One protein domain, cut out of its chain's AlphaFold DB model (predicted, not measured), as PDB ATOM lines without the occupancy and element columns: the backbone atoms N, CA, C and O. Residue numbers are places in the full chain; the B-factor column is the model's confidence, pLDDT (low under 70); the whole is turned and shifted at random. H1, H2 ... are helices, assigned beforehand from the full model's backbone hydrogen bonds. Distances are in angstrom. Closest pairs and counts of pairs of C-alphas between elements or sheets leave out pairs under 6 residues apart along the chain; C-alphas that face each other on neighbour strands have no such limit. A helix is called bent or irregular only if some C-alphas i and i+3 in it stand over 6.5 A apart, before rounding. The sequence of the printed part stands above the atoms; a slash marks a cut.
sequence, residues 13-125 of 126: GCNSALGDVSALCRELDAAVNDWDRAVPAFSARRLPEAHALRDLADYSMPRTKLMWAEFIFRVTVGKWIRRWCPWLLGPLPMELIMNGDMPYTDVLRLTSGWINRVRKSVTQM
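Overview. This is residues 13 to 125 of the 126 residues of the protein "Hypothetical protein" of Pseudictyota dubia (UniProt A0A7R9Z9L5). A long bent helix, H2, runs from one end of the model into its middle; H1 and its first arm, H2a, make a V closed at that end, while its second arm, H2b, packs on the kinked H5 in the middle, where the short H4 packs on H5 too. H3 makes the other end and touches no helix. The 113 printed residues hold five named helices, H1 to H5 in chain order, and no named strand: all helix. The whole is loose, with a radius of gyration of the C-alphas of 17.5 A and spans of 52 by 36 by 21 A.

Along the chain. H2, residues 35 to 59, was assigned as one helix by its hydrogen bonds but is bent: C-alphas 45 and 48 are 6.7 A apart. Its arms are H2a, residues 35 to 45, 15.0 A, and H2b, residues 48 to 59, 16.5 A. H1, residues 13 to 30, is 25.8 A long and begins at C-alpha 13 (69.434, 101.619, 78.606). H3, residues 65 to 84, 27.4 A, is irregular, with C-alphas 76 and 79 7.1 A apart and a kink of 61 degrees near residue 77. H4 is residues 93 to 97. H5, residues 104 to 123, 23.0 A, is irregular, with C-alphas 110 and 113 7.9 A apart and a kink of 78 degrees near residue 111; it ends at C-alpha 123 (46.256, 95.979, 83.633).

Arrangement. H2a and H2b stand at a steep tilt of 39 degrees. H2b touches H5, closest at the C-alphas of Ala 52 and Thr 105, 5.2 A, at a steep tilt of 38 degrees, the same way. H4 touches H5, closest at the C-alphas of Pro 93 and Thr 111, 5.8 A. H1 touches H2a with residues 23 to 30 alone, closest at the C-alphas of Glu 27 and Ala 38, 5.0 A, at a steep tilt of 46 degrees, opposite ways. H3 and H5 are only just apart, at 8.1 A. Every O i to N i+4 pair is within hydrogen-bond range in H1, H2b and H4, against 6 of 7 in H2a, 13 of 16 in H3 and 14 of 16 in H5.

Size, cuts and confidence. The two C-alphas farthest apart, those of Val 32 and Leu 66, are 53.5 A apart. The printed part has no cut and no long link. Mean pLDDT of the printed part is 92.5; residue 125 alone is under 70.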
ATOM      1  N   GLY A  13      69.459 100.185  78.937       95.31
ATOM      2  CA  GLY A  13      69.434 101.619  78.606       95.31
ATOM      3  C   GLY A  13      70.756 102.118  78.003       95.31
ATOM      4  O   GLY A  13      70.768 102.691  76.916       95.31
ATOM      5  N   CYS A  14      71.882 101.804  78.656       95.62
ATOM      6  CA  CYS A  14      73.217 102.172  78.172       95.62
ATOM      7  C   CYS A  14      73.574 101.469  76.849       95.62
ATOM      8  O   CYS A  14      73.974 102.124  75.890       95.62
ATOM      9  N   ASN A  15      73.364 100.151  76.765       94.81
ATOM     10  CA  ASN A  15      73.665  99.378  75.554       94.81
ATOM     11  C   ASN A  15      72.872  99.884  74.345       94.81
ATOM     12  O   ASN A  15      73.432 100.051  73.264       94.81
ATOM     13  N   SER A  16      71.586 100.195  74.531       95.56
ATOM     14  CA  SER A  16      70.754 100.757  73.471       95.56
ATOM     15  C   SER A  16      71.233 102.139  73.042       95.56
ATOM     16  O   SER A  16      71.242 102.413  71.847       95.56
ATOM     17  N   ALA A  17      71.652 102.992  73.982       96.69
ATOM     18  CA  ALA A  17      72.195 104.310  73.662       96.69
ATOM     19  C   ALA A  17      73.507 104.214  72.862       96.69
ATOM     20  O   ALA A  17      73.695 104.949  71.896       96.69
ATOM     21  N   LEU A  18      74.391 103.270  73.200       95.62
ATOM     22  CA  LEU A  18      75.594 102.992  72.403       95.62
ATOM     23  C   LEU A  18      75.237 102.454  71.007       95.62
ATOM     24  O   LEU A  18      75.844 102.853  70.012       95.62
ATOM     25  N   GLY A  19      74.212 101.603  70.921       94.81
ATOM     26  CA  GLY A  19      73.646 101.147  69.652       94.81
ATOM     27  C   GLY A  19      73.105 102.294  68.794       94.81
ATOM     28  O   GLY A  19      73.303 102.289  67.580       94.81
ATOM     29  N   ASP A  20      72.485 103.307  69.407       97.31
ATOM     30  CA  ASP A  20      72.014 104.503  68.702       97.31
ATOM     31  C   ASP A  20      73.167 105.325  68.135       97.31
ATOM     32  O   ASP A  20      73.092 105.744  66.984       97.31
ATOM     33  N   VAL A  21      74.245 105.520  68.900       97.25
ATOM     34  CA  VAL A  21      75.442 106.223  68.406       97.25
ATOM     35  C   VAL A  21      76.003 105.504  67.181       97.25
ATOM     36  O   VAL A  21      76.224 106.132  66.147       97.25
ATOM     37  N   SER A  22      76.162 104.177  67.253       96.31
ATOM     38  CA  SER A  22      76.640 103.386  66.114       96.31
ATOM     39  C   SER A  22      75.707 103.483  64.903       96.31
ATOM     40  O   SER A  22      76.178 103.617  63.774       96.31
ATOM     41  N   ALA A  23      74.389 103.443  65.120       96.81
ATOM     42  CA  ALA A  23      73.413 103.580  64.048       96.81
ATOM     43  C   ALA A  23      73.457 104.973  63.407       96.81
ATOM     44  O   ALA A  23      73.498 105.062  62.185       96.81
ATOM     45  N   LEU A  24      73.511 106.045  64.201       98.06
ATOM     46  CA  LEU A  24      73.584 107.413  63.690       98.06
ATOM     47  C   LEU A  24      74.851 107.637  62.856       98.06
ATOM     48  O   LEU A  24      74.756 108.196  61.769       98.06
ATOM     49  N   CYS A  25      76.010 107.153  63.317       98.25
ATOM     50  CA  CYS A  25      77.249 107.216  62.536       98.25
ATOM     51  C   CYS A  25      77.097 106.522  61.175       98.25
ATOM     52  O   CYS A  25      77.468 107.100  60.161       98.25
ATOM     53  N   ARG A  26      76.481 105.333  61.126       97.94
ATOM     54  CA  ARG A  26      76.249 104.616  59.859       97.94
ATOM     55  C   ARG A  26      75.341 105.385  58.901       97.94
ATOM     56  O   ARG A  26      75.600 105.385  57.702       97.94
ATOM     57  N   GLU A  27      74.282 106.015  59.407       98.31
ATOM     58  CA  GLU A  27      73.381 106.808  58.560       98.31
ATOM     59  C   GLU A  27      74.063 108.099  58.070       98.31
ATOM     60  O   GLU A  27      73.873 108.484  56.919       98.31
ATOM     61  N   LEU A  28      74.908 108.733  58.893       98.44
ATOM     62  CA  LEU A  28      75.730 109.878  58.480       98.44
ATOM     63  C   LEU A  28      76.745 109.494  57.401       98.44
ATOM     64  O   LEU A  28      76.856 110.203  56.403       98.44
ATOM     65  N   ASP A  29      77.429 108.358  57.555       98.38
ATOM     66  CA  ASP A  29      78.365 107.845  56.551       98.38
ATOM     67  C   ASP A  29      77.646 107.569  55.221       98.38
ATOM     68  O   ASP A  29      78.097 108.003  54.160       98.38
ATOM     69  N   ALA A  30      76.483 106.907  55.269       97.81
ATOM     70  CA  ALA A  30      75.674 106.608  54.086       97.81
ATOM     71  C   ALA A  30      75.119 107.871  53.403       97.81
ATOM     72  O   ALA A  30      74.967 107.902  52.179       97.81
ATOM     73  N   ALA A  31      74.832 108.915  54.180       97.88
ATOM     74  CA  ALA A  31      74.352 110.200  53.690       97.88
ATOM     75  C   ALA A  31      75.481 111.178  53.318       97.88
ATOM     76  O   ALA A  31      75.194 112.310  52.940       97.88
ATOM     77  N   VAL A  32      76.757 110.780  53.421       97.50
ATOM     78  CA  VAL A  32      77.918 111.662  53.191       97.50
ATOM     79  C   VAL A  32      77.842 112.930  54.060       97.50
ATOM     80  O   VAL A  32      78.091 114.045  53.609       97.50
ATOM     81  N   ASN A  33      77.481 112.750  55.333       96.12
ATOM     82  CA  ASN A  33      77.260 113.802  56.330       96.12
ATOM     83  C   ASN A  33      76.111 114.786  56.019       96.12
ATOM     84  O   ASN A  33      76.042 115.854  56.630       96.12
ATOM     85  N   ASP A  34      75.185 114.437  55.120       98.19
ATOM     86  CA  ASP A  34      73.925 115.165  54.942       98.19
ATOM     87  C   ASP A  34      72.964 114.847  56.103       98.19
ATOM     88  O   ASP A  34      72.321 113.792  56.150       98.19
ATOM     89  N   TRP A  35      72.873 115.771  57.060       97.81
ATOM     90  CA  TRP A  35      72.031 115.636  58.250       97.81
ATOM     91  C   TRP A  35      70.535 115.584  57.930       97.81
ATOM     92  O   TRP A  35      69.807 114.847  58.602       97.81
ATOM     93  N   ASP A  36      70.085 116.293  56.891       98.31
ATOM     94  CA  ASP A  36      68.675 116.322  56.489       98.31
ATOM     95  C   ASP A  36      68.221 114.960  55.950       98.31
ATOM     96  O   ASP A  36      67.039 114.619  56.016       98.31
ATOM     97  N   ARG A  37      69.163 114.139  55.467       97.88
ATOM     98  CA  ARG A  37      68.917 112.746  55.067       97.88
ATOM     99  C   ARG A  37      69.179 111.747  56.188       97.88
ATOM    100  O   ARG A  37      68.373 110.837  56.391       97.88
ATOM    101  N   ALA A  38      70.283 111.907  56.915       98.19
ATOM    102  CA  ALA A  38      70.716 110.950  57.930       98.19
ATOM    103  C   ALA A  38      69.756 110.885  59.124       98.19
ATOM    104  O   ALA A  38      69.439 109.795  59.597       98.19
ATOM    105  N   VAL A  39      69.262 112.031  59.610       97.94
ATOM    106  CA  VAL A  39      68.401 112.070  60.804       97.94
ATOM    107  C   VAL A  39      67.062 111.359  60.568       97.94
ATOM    108  O   VAL A  39      66.722 110.491  61.377       97.94
ATOM    109  N   PRO A  40      66.314 111.619  59.473       98.31
ATOM    110  CA  PRO A  40      65.100 110.860  59.181       98.31
ATOM    111  C   PRO A  40      65.345 109.357  59.022       98.31
ATOM    112  O   PRO A  40      64.565 108.559  59.546       98.31
ATOM    113  N   ALA A  41      66.434 108.958  58.352       98.06
ATOM    114  CA  ALA A  41      66.793 107.550  58.181       98.06
ATOM    115  C   ALA A  41      67.103 106.873  59.528       98.06
ATOM    116  O   ALA A  41      66.562 105.807  59.838       98.06
ATOM    117  N   PHE A  42      67.886 107.540  60.380       98.44
ATOM    118  CA  PHE A  42      68.175 107.103  61.743       98.44
ATOM    119  C   PHE A  42      66.895 106.932  62.564       98.44
ATOM    120  O   PHE A  42      66.684 105.875  63.163       98.44
ATOM    121  N   SER A  43      66.014 107.937  62.571       98.06
ATOM    122  CA  SER A  43      64.753 107.876  63.313       98.06
ATOM    123  C   SER A  43      63.855 106.747  62.816       98.06
ATOM    124  O   SER A  43      63.345 105.982  63.635       98.06
ATOM    125  N   ALA A  44      63.709 106.585  61.497       97.69
ATOM    126  CA  ALA A  44      62.919 105.503  60.910       97.69
ATOM    127  C   ALA A  44      63.428 104.120  61.347       97.69
ATOM    128  O   ALA A  44      62.632 103.215  61.600       97.69
ATOM    129  N   ARG A  45      64.749 103.967  61.492       96.12
ATOM    130  CA  ARG A  45      65.387 102.715  61.908       96.12
ATOM    131  C   ARG A  45      65.334 102.466  63.414       96.12
ATOM    132  O   ARG A  45      65.139 101.329  63.833       96.12
ATOM    133  N   ARG A  46      65.551 103.493  64.240       97.56
ATOM    134  CA  ARG A  46      65.742 103.341  65.695       97.56
ATOM    135  C   ARG A  46      64.485 103.553  66.524       97.56
ATOM    136  O   ARG A  46      64.417 103.038  67.637       97.56
ATOM    137  N   LEU A  47      63.467 104.234  66.001       97.75
ATOM    138  CA  LEU A  47      62.213 104.425  66.729       97.75
ATOM    139  C   LEU A  47      61.489 103.097  67.049       97.75
ATOM    140  O   LEU A  47      61.094 102.917  68.204       97.75
ATOM    141  N   PRO A  48      61.359 102.130  66.111       98.19
ATOM    142  CA  PRO A  48      60.767 100.827  66.426       98.19
ATOM    143  C   PRO A  48      61.548 100.073  67.507       98.19
ATOM    144  O   PRO A  48      60.949  99.488  68.409       98.19
ATOM    145  N   GLU A  49      62.881 100.144  67.458       97.62
ATOM    146  CA  GLU A  49      63.778  99.526  68.439       97.62
ATOM    147  C   GLU A  49      63.590 100.124  69.836       97.62
ATOM    148  O   GLU A  49      63.461  99.388  70.812       97.62
ATOM    149  N   ALA A  50      63.504 101.452  69.935       97.56
ATOM    150  CA  ALA A  50      63.265 102.151  71.193       97.56
ATOM    151  C   ALA A  50      61.898 101.792  71.805       97.56
ATOM    152  O   ALA A  50      61.788 101.555  73.012       97.56
ATOM    153  N   HIS A  51      60.847 101.710  70.982       98.06
ATOM    154  CA  HIS A  51      59.525 101.269  71.433       98.06
ATOM    155  C   HIS A  51      59.527  99.809  71.885       98.06
ATOM    156  O   HIS A  51      58.969  99.495  72.939       98.06
ATOM    157  N   ALA A  52      60.198  98.931  71.139       98.00
ATOM    158  CA  ALA A  52      60.320  97.534  71.518       98.00
ATOM    159  C   ALA A  52      61.083  97.372  72.837       98.00
ATOM    160  O   ALA A  52      60.637  96.640  73.720       98.00
ATOM    161  N   LEU A  53      62.181  98.110  73.018       97.44
ATOM    162  CA  LEU A  53      62.949  98.099  74.255       97.44
ATOM    163  C   LEU A  53      62.124  98.575  75.454       97.44
ATOM    164  O   LEU A  53      62.220  97.984  76.528       97.44
ATOM    165  N   ARG A  54      61.294  99.608  75.284       97.75
ATOM    166  CA  ARG A  54      60.385 100.065  76.340       97.75
ATOM    167  C   ARG A  54      59.421  98.960  76.768       97.75
ATOM    168  O   ARG A  54      59.315  98.676  77.957       97.75
ATOM    169  N   ASP A  55      58.773  98.302  75.812       97.44
ATOM    170  CA  ASP A  55      57.858  97.195  76.098       97.44
ATOM    171  C   ASP A  55      58.577  96.022  76.779       97.44
ATOM    172  O   ASP A  55      58.072  95.436  77.740       97.44
ATOM    173  N   LEU A  56      59.782  95.694  76.319       97.31
ATOM    174  CA  LEU A  56      60.612  94.684  76.959       97.31
ATOM    175  C   LEU A  56      60.962  95.093  78.394       97.31
ATOM    176  O   LEU A  56      60.815  94.279  79.306       97.31
ATOM    177  N   ALA A  57      61.365  96.336  78.639       96.44
ATOM    178  CA  ALA A  57      61.661  96.821  79.981       96.44
ATOM    179  C   ALA A  57      60.429  96.727  80.901       96.44
ATOM    180  O   ALA A  57      60.512  96.200  82.015       96.44
ATOM    181  N   ASP A  58      59.265  97.158  80.427       95.81
ATOM    182  CA  ASP A  58      58.056  97.226  81.246       95.81
ATOM    183  C   ASP A  58      57.467  95.841  81.564       95.81
ATOM    184  O   ASP A  58      56.894  95.642  82.647       95.81
ATOM    185  N   TYR A  59      57.634  94.867  80.661       96.69
ATOM    186  CA  TYR A  59      56.896  93.599  80.705       96.69
ATOM    187  C   TYR A  59      57.757  92.328  80.685       96.69
ATOM    188  O   TYR A  59      57.200  91.231  80.678       96.69
ATOM    189  N   SER A  60      59.091  92.412  80.712       95.81
ATOM    190  CA  SER A  60      59.931  91.202  80.786       95.81
ATOM    191  C   SER A  60      59.873  90.516  82.148       95.81
ATOM    192  O   SER A  60      59.912  89.286  82.214       95.81
ATOM    193  N   MET A  61      59.765  91.291  83.231       94.94
ATOM    194  CA  MET A  61      59.776  90.759  84.596       94.94
ATOM    195  C   MET A  61      58.359  90.444  85.103       94.94
ATOM    196  O   MET A  61      57.440  91.238  84.879       94.94
ATOM    197  N   PRO A  62      58.162  89.321  85.821       95.31
ATOM    198  CA  PRO A  62      56.877  88.973  86.418       95.31
ATOM    199  C   PRO A  62      56.330  90.035  87.380       95.31
ATOM    200  O   PRO A  62      57.077  90.740  88.061       95.31
ATOM    201  N   ARG A  63      54.999  90.088  87.504       92.44
ATOM    202  CA  ARG A  63      54.294  91.020  88.409       92.44
ATOM    203  C   ARG A  63      53.505  90.327  89.517       92.44
ATOM    204  O   ARG A  63      53.202  90.946  90.529       92.44
ATOM    205  N   THR A  64      53.224  89.033  89.365       94.75
ATOM    206  CA  THR A  64      52.482  88.227  90.344       94.75
ATOM    207  C   THR A  64      53.341  87.082  90.876       94.75
ATOM    208  O   THR A  64      54.263  86.617  90.203       94.75
ATOM    209  N   LYS A  65      53.022  86.586  92.080       94.50
ATOM    210  CA  LYS A  65      53.747  85.466  92.712       94.50
ATOM    211  C   LYS A  65      53.748  84.202  91.842       94.50
ATOM    212  O   LYS A  65      54.770  83.534  91.741       94.50
ATOM    213  N   LEU A  66      52.628  83.908  91.177       94.31
ATOM    214  CA  LEU A  66      52.503  82.743  90.297       94.31
ATOM    215  C   LEU A  66      53.428  82.851  89.076       94.31
ATOM    216  O   LEU A  66      54.105  81.890  88.726       94.31
ATOM    217  N   MET A  67      53.504  84.033  88.457       94.81
ATOM    218  CA  MET A  67      54.411  84.257  87.330       94.81
ATOM    219  C   MET A  67      55.880  84.264  87.763       94.81
ATOM    220  O   MET A  67      56.732  83.827  86.996       94.81
ATOM    221  N   TRP A  68      56.187  84.712  88.984       95.62
ATOM    222  CA  TRP A  68      57.526  84.569  89.565       95.62
ATOM    223  C   TRP A  68      57.913  83.103  89.759       95.62
ATOM    224  O   TRP A  68      59.024  82.720  89.396       95.62
ATOM    225  N   ALA A  69      56.997  82.268  90.256       94.50
ATOM    226  CA  ALA A  69      57.225  80.829  90.362       94.50
ATOM    227  C   ALA A  69      57.462  80.183  88.983       94.50
ATOM    228  O   ALA A  69      58.420  79.428  88.820       94.50
ATOM    229  N   GLU A  70      56.655  80.532  87.969       92.75
ATOM    230  CA  GLU A  70      56.865  80.079  86.583       92.75
ATOM    231  C   GLU A  70      58.222  80.540  86.030       92.75
ATOM    232  O   GLU A  70      58.929  79.755  85.399       92.75
ATOM    233  N   PHE A  71      58.602  81.796  86.271       93.56
ATOM    234  CA  PHE A  71      59.870  82.354  85.808       93.56
ATOM    235  C   PHE A  71      61.067  81.609  86.404       93.56
ATOM    236  O   PHE A  71      61.927  81.148  85.656       93.56
ATOM    237  N   ILE A  72      61.093  81.427  87.730       93.19
ATOM    238  CA  ILE A  72      62.156  80.681  88.418       93.19
ATOM    239  C   ILE A  72      62.220  79.251  87.879       93.19
ATOM    240  O   ILE A  72      63.290  78.788  87.493       93.19
ATOM    241  N   PHE A  73      61.073  78.577  87.756       91.44
ATOM    242  CA  PHE A  73      61.015  77.231  87.191       91.44
ATOM    243  C   PHE A  73      61.611  77.168  85.776       91.44
ATOM    244  O   PHE A  73      62.441  76.301  85.492       91.44
ATOM    245  N   ARG A  74      61.251  78.107  84.890       90.06
ATOM    246  CA  ARG A  74      61.782  78.169  83.519       90.06
ATOM    247  C   ARG A  74      63.282  78.459  83.484       90.06
ATOM    248  O   ARG A  74      63.983  77.835  82.695       90.06
ATOM    249  N   VAL A  75      63.792  79.350  84.332       88.69
ATOM    250  CA  VAL A  75      65.229  79.672  84.374       88.69
ATOM    251  C   VAL A  75      66.048  78.500  84.927       88.69
ATOM    252  O   VAL A  75      67.109  78.185  84.386       88.69
ATOM    253  N   THR A  76      65.552  77.813  85.958       88.56
ATOM    254  CA  THR A  76      66.263  76.701  86.609       88.56
ATOM    255  C   THR A  76      66.168  75.396  85.813       88.56
ATOM    256  O   THR A  76      67.176  74.726  85.593       88.56
ATOM    257  N   VAL A  77      64.969  75.026  85.356       84.94
ATOM    258  CA  VAL A  77      64.680  73.704  84.764       84.94
ATOM    259  C   VAL A  77      64.552  73.771  83.240       84.94
ATOM    260  O   VAL A  77      64.763  72.775  82.547       84.94
ATOM    261  N   GLY A  78      64.285  74.949  82.671       75.75
ATOM    262  CA  GLY A  78      64.045  75.111  81.234       75.75
ATOM    263  C   GLY A  78      65.229  74.720  80.351       75.75
ATOM    264  O   GLY A  78      65.018  74.289  79.222       75.75
ATOM    265  N   LYS A  79      66.474  74.784  80.850       74.50
ATOM    266  CA  LYS A  79      67.652  74.261  80.125       74.50
ATOM    267  C   LYS A  79      67.565  72.749  79.897       74.50
ATOM    268  O   LYS A  79      67.891  72.278  78.813       74.50
ATOM    269  N   TRP A  80      67.081  72.006  80.891       80.38
ATOM    270  CA  TRP A  80      66.859  70.569  80.777       80.38
ATOM    271  C   TRP A  80      65.660  70.288  79.878       80.38
ATOM    272  O   TRP A  80      65.795  69.546  78.914       80.38
ATOM    273  N   ILE A  81      64.522  70.947  80.105       80.38
ATOM    274  CA  ILE A  81      63.304  70.723  79.308       80.38
ATOM    275  C   ILE A  81      63.543  71.019  77.825       80.38
ATOM    276  O   ILE A  81      63.178  70.202  76.988       80.38
ATOM    277  N   ARG A  82      64.217  72.122  77.478       77.31
ATOM    278  CA  ARG A  82      64.496  72.470  76.074       77.31
ATOM    279  C   ARG A  82      65.425  71.486  75.371       77.31
ATOM    280  O   ARG A  82      65.329  71.351  74.158       77.31
ATOM    281  N   ARG A  83      66.282  70.772  76.109       79.38
ATOM    282  CA  ARG A  83      67.119  69.706  75.541       79.38
ATOM    283  C   ARG A  83      66.283  68.525  75.044       79.38
ATOM    284  O   ARG A  83      66.653  67.909  74.054       79.38
ATOM    285  N   TRP A  84      65.181  68.216  75.725       81.94
ATOM    286  CA  TRP A  84      64.324  67.067  75.405       81.94
ATOM    287  C   TRP A  84      63.078  67.451  74.601       81.94
ATOM    288  O   TRP A  84      62.553  66.642  73.848       81.94
ATOM    289  N   CYS A  85      62.599  68.682  74.769       81.88
ATOM    290  CA  CYS A  85      61.341  69.171  74.223       81.88
ATOM    291  C   CYS A  85      61.433  70.690  73.960       81.88
ATOM    292  O   CYS A  85      60.879  71.501  74.712       81.88
ATOM    293  N   PRO A  86      62.171  71.114  72.916       70.50
ATOM    294  CA  PRO A  86      62.436  72.529  72.637       70.50
ATOM    295  C   PRO A  86      61.181  73.342  72.290       70.50
ATOM    296  O   PRO A  86      61.181  74.556  72.467       70.50
ATOM    297  N   TRP A  87      60.095  72.698  71.850       77.31
ATOM    298  CA  TRP A  87      58.838  73.374  71.504       77.31
ATOM    299  C   TRP A  87      57.945  73.696  72.711       77.31
ATOM    300  O   TRP A  87      57.025  74.502  72.588       77.31
ATOM    301  N   LEU A  88      58.180  73.077  73.874       76.94
ATOM    302  CA  LEU A  88      57.280  73.200  75.028       76.94
ATOM    303  C   LEU A  88      57.418  74.542  75.756       76.94
ATOM    304  O   LEU A  88      56.465  75.023  76.365       76.94
ATOM    305  N   LEU A  89      58.604  75.153  75.706       79.94
ATOM    306  CA  LEU A  89      58.902  76.403  76.397       79.94
ATOM    307  C   LEU A  89      59.544  77.396  75.430       79.94
ATOM    308  O   LEU A  89      60.740  77.320  75.152       79.94
ATOM    309  N   GLY A  90      58.748  78.363  74.971       83.19
ATOM    310  CA  GLY A  90      59.271  79.526  74.253       83.19
ATOM    311  C   GLY A  90      60.302  80.304  75.090       83.19
ATOM    312  O   GLY A  90      60.257  80.240  76.329       83.19
ATOM    313  N   PRO A  91      61.224  81.028  74.431       88.50
ATOM    314  CA  PRO A  91      62.297  81.755  75.102       88.50
ATOM    315  C   PRO A  91      61.747  82.848  76.023       88.50
ATOM    316  O   PRO A  91      60.677  83.413  75.779       88.50
ATOM    317  N   LEU A  92      62.489  83.157  77.087       92.00
ATOM    318  CA  LEU A  92      62.203  84.326  77.922       92.00
ATOM    319  C   LEU A  92      62.887  85.570  77.338       92.00
ATOM    320  O   LEU A  92      63.988  85.450  76.800       92.00
ATOM    321  N   PRO A  93      62.311  86.776  77.506       93.75
ATOM    322  CA  PRO A  93      62.932  88.014  77.031       93.75
ATOM    323  C   PRO A  93      64.391  88.177  77.466       93.75
ATOM    324  O   PRO A  93      65.243  88.491  76.644       93.75
ATOM    325  N   MET A  94      64.695  87.876  78.734       90.56
ATOM    326  CA  MET A  94      66.046  87.997  79.299       90.56
ATOM    327  C   MET A  94      67.076  87.060  78.655       90.56
ATOM    328  O   MET A  94      68.265  87.350  78.709       90.56
ATOM    329  N   GLU A  95      66.643  85.952  78.048       88.94
ATOM    330  CA  GLU A  95      67.546  85.035  77.341       88.94
ATOM    331  C   GLU A  95      67.979  85.608  75.987       88.94
ATOM    332  O   GLU A  95      69.093  85.343  75.542       88.94
ATOM    333  N   LEU A  96      67.110  86.393  75.342       92.12
ATOM    334  CA  LEU A  96      67.347  86.937  74.005       92.12
ATOM    335  C   LEU A  96      67.908  88.362  74.034       92.12
ATOM    336  O   LEU A  96      68.786  88.670  73.242       92.12
ATOM    337  N   ILE A  97      67.458  89.215  74.963       92.06
ATOM    338  CA  ILE A  97      67.925  90.610  75.099       92.06
ATOM    339  C   ILE A  97      69.438  90.699  75.325       92.06
ATOM    340  O   ILE A  97      70.068  91.673  74.930       92.06
ATOM    341  N   MET A  98      70.016  89.704  76.000       85.19
ATOM    342  CA  MET A  98      71.449  89.677  76.298       85.19
ATOM    343  C   MET A  98      72.290  89.242  75.091       85.19
ATOM    344  O   MET A  98      73.515  89.323  75.139       85.19
ATOM    345  N   ASN A  99      71.650  88.784  74.012       81.56
ATOM    346  CA  ASN A  99      72.310  88.492  72.752       81.56
ATOM    347  C   ASN A  99      72.418  89.789  71.933       81.56
ATOM    348  O   ASN A  99      71.436  90.240  71.347       81.56
ATOM    349  N   GLY A 100      73.609  90.395  71.936       71.88
ATOM    350  CA  GLY A 100      73.851  91.746  71.412       71.88
ATOM    351  C   GLY A 100      73.572  91.950  69.919       71.88
ATOM    352  O   GLY A 100      73.457  93.094  69.491       71.88
ATOM    353  N   ASP A 101      73.420  90.874  69.144       83.19
ATOM    354  CA  ASP A 101      73.199  90.953  67.695       83.19
ATOM    355  C   ASP A 101      71.713  90.972  67.296       83.19
ATOM    356  O   ASP A 101      71.387  91.229  66.136       83.19
ATOM    357  N   MET A 102      70.788  90.696  68.225       93.50
ATOM    358  CA  MET A 102      69.360  90.600  67.907       93.50
ATOM    359  C   MET A 102      68.645  91.956  68.060       93.50
ATOM    360  O   MET A 102      68.709  92.548  69.138       93.50
ATOM    361  N   PRO A 103      67.891  92.429  67.043       95.62
ATOM    362  CA  PRO A 103      67.044  93.614  67.178       95.62
ATOM    363  C   PRO A 103      66.010  93.458  68.300       95.62
ATOM    364  O   PRO A 103      65.404  92.393  68.468       95.62
ATOM    365  N   TYR A 104      65.738  94.526  69.048       97.25
ATOM    366  CA  TYR A 104      64.753  94.512  70.127       97.25
ATOM    367  C   TYR A 104      63.346  94.211  69.607       97.25
ATOM    368  O   TYR A 104      62.577  93.538  70.297       97.25
ATOM    369  N   THR A 105      63.003  94.635  68.384       97.56
ATOM    370  CA  THR A 105      61.722  94.275  67.756       97.56
ATOM    371  C   THR A 105      61.578  92.768  67.572       97.56
ATOM    372  O   THR A 105      60.490  92.223  67.766       97.56
ATOM    373  N   ASP A 106      62.669  92.069  67.247       97.12
ATOM    374  CA  ASP A 106      62.670  90.617  67.101       97.12
ATOM    375  C   ASP A 106      62.598  89.910  68.450       97.12
ATOM    376  O   ASP A 106      61.810  88.970  68.596       97.12
ATOM    377  N   VAL A 107      63.322  90.398  69.462       97.12
ATOM    378  CA  VAL A 107      63.188  89.868  70.826       97.12
ATOM    379  C   VAL A 107      61.744  90.003  71.311       97.12
ATOM    380  O   VAL A 107      61.164  89.036  71.818       97.12
ATOM    381  N   LEU A 108      61.130  91.172  71.112       97.31
ATOM    382  CA  LEU A 108      59.738  91.429  71.473       97.31
ATOM    383  C   LEU A 108      58.776  90.505  70.717       97.31
ATOM    384  O   LEU A 108      57.875  89.927  71.324       97.31
ATOM    385  N   ARG A 109      58.982  90.309  69.412       96.94
ATOM    386  CA  ARG A 109      58.157  89.419  68.584       96.94
ATOM    387  C   ARG A 109      58.229  87.969  69.062       96.94
ATOM    388  O   ARG A 109      57.187  87.353  69.301       96.94
ATOM    389  N   LEU A 110      59.440  87.445  69.254       94.88
ATOM    390  CA  LEU A 110      59.689  86.060  69.674       94.88
ATOM    391  C   LEU A 110      59.190  85.769  71.095       94.88
ATOM    392  O   LEU A 110      58.849  84.630  71.408       94.88
ATOM    393  N   THR A 111      59.113  86.792  71.947       95.50
ATOM    394  CA  THR A 111      58.703  86.657  73.356       95.50
ATOM    395  C   THR A 111      57.325  87.258  73.645       95.50
ATOM    396  O   THR A 111      56.888  87.309  74.798       95.50
ATOM    397  N   SER A 112      56.591  87.650  72.600       95.75
ATOM    398  CA  SER A 112      55.296  88.339  72.681       95.75
ATOM    399  C   SER A 112      54.265  87.604  73.542       95.75
ATOM    400  O   SER A 112      53.509  88.237  74.277       95.75
ATOM    401  N   GLY A 113      54.263  86.267  73.534       94.88
ATOM    402  CA  GLY A 113      53.395  85.461  74.397       94.88
ATOM    403  C   GLY A 113      53.625  85.714  75.892       94.88
ATOM    404  O   GLY A 113      52.667  85.869  76.649       94.88
ATOM    405  N   TRP A 114      54.888  85.808  76.320       95.62
ATOM    406  CA  TRP A 114      55.243  86.146  77.700       95.62
ATOM    407  C   TRP A 114      54.920  87.611  78.013       95.62
ATOM    408  O   TRP A 114      54.211  87.889  78.982       95.62
ATOM    409  N   ILE A 115      55.359  88.529  77.146       96.81
ATOM    410  CA  ILE A 115      55.146  89.976  77.293       96.81
ATOM    411  C   ILE A 115      53.658  90.309  77.442       96.81
ATOM    412  O   ILE A 115      53.269  91.040  78.353       96.81
ATOM    413  N   ASN A 116      52.797  89.716  76.612       96.62
ATOM    414  CA  ASN A 116      51.353  89.936  76.669       96.62
ATOM    415  C   ASN A 116      50.722  89.393  77.955       96.62
ATOM    416  O   ASN A 116      49.796  90.009  78.485       96.62
ATOM    417  N   ARG A 117      51.209  88.264  78.487       95.94
ATOM    418  CA  ARG A 117      50.736  87.729  79.776       95.94
ATOM    419  C   ARG A 117      51.107  88.657  80.931       95.94
ATOM    420  O   ARG A 117      50.241  88.970  81.745       95.94
ATOM    421  N   VAL A 118      52.354  89.137  80.973       96.00
ATOM    422  CA  VAL A 118      52.796  90.094  82.000       96.00
ATOM    423  C   VAL A 118      52.003  91.397  81.884       96.00
ATOM    424  O   VAL A 118      51.442  91.853  82.878       96.00
ATOM    425  N   ARG A 119      51.866  91.951  80.674       96.12
ATOM    426  CA  ARG A 119      51.073  93.161  80.405       96.12
ATOM    427  C   ARG A 119      49.638  93.039  80.916       96.12
ATOM    428  O   ARG A 119      49.184  93.910  81.650       96.12
ATOM    429  N   LYS A 120      48.951  91.932  80.606       95.56
ATOM    430  CA  LYS A 120      47.586  91.670  81.098       95.56
ATOM    431  C   LYS A 120      47.516  91.657  82.627       95.56
ATOM    432  O   LYS A 120      46.599  92.251  83.185       95.56
ATOM    433  N   SER A 121      48.497  91.043  83.295       93.06
ATOM    434  CA  SER A 121      48.541  91.034  84.763       93.06
ATOM    435  C   SER A 121      48.726  92.427  85.371       93.06
ATOM    436  O   SER A 121      48.165  92.690  86.424       93.06
ATOM    437  N   VAL A 122      49.443  93.339  84.700       87.38
ATOM    438  CA  VAL A 122      49.562  94.741  85.142       87.38
ATOM    439  C   VAL A 122      48.226  95.464  85.012       87.38
ATOM    440  O   VAL A 122      47.825  96.176  85.927       87.38
ATOM    441  N   THR A 123      47.535  95.298  83.882       84.44
ATOM    442  CA  THR A 123      46.256  95.979  83.633       84.44
ATOM    443  C   THR A 123      45.168  95.536  84.608       84.44
ATOM    444  O   THR A 123      44.375  96.365  85.022       84.44
ATOM    445  N   GLN A 124      45.154  94.264  85.014       76.06
ATOM    446  CA  GLN A 124      44.188  93.729  85.985       76.06
ATOM    447  C   GLN A 124      44.443  94.163  87.439       76.06
ATOM    448  O   GLN A 124      43.604  93.916  88.298       76.06
ATOM    449  N   MET A 125      45.602  94.759  87.732       64.00
ATOM    450  CA  MET A 125      45.946  95.273  89.065       64.00
ATOM    451  C   MET A 125      45.584  96.756  89.255       64.00
ATOM    452  O   MET A 125      45.785  97.273  90.354       64.00
TER     453      MET A 125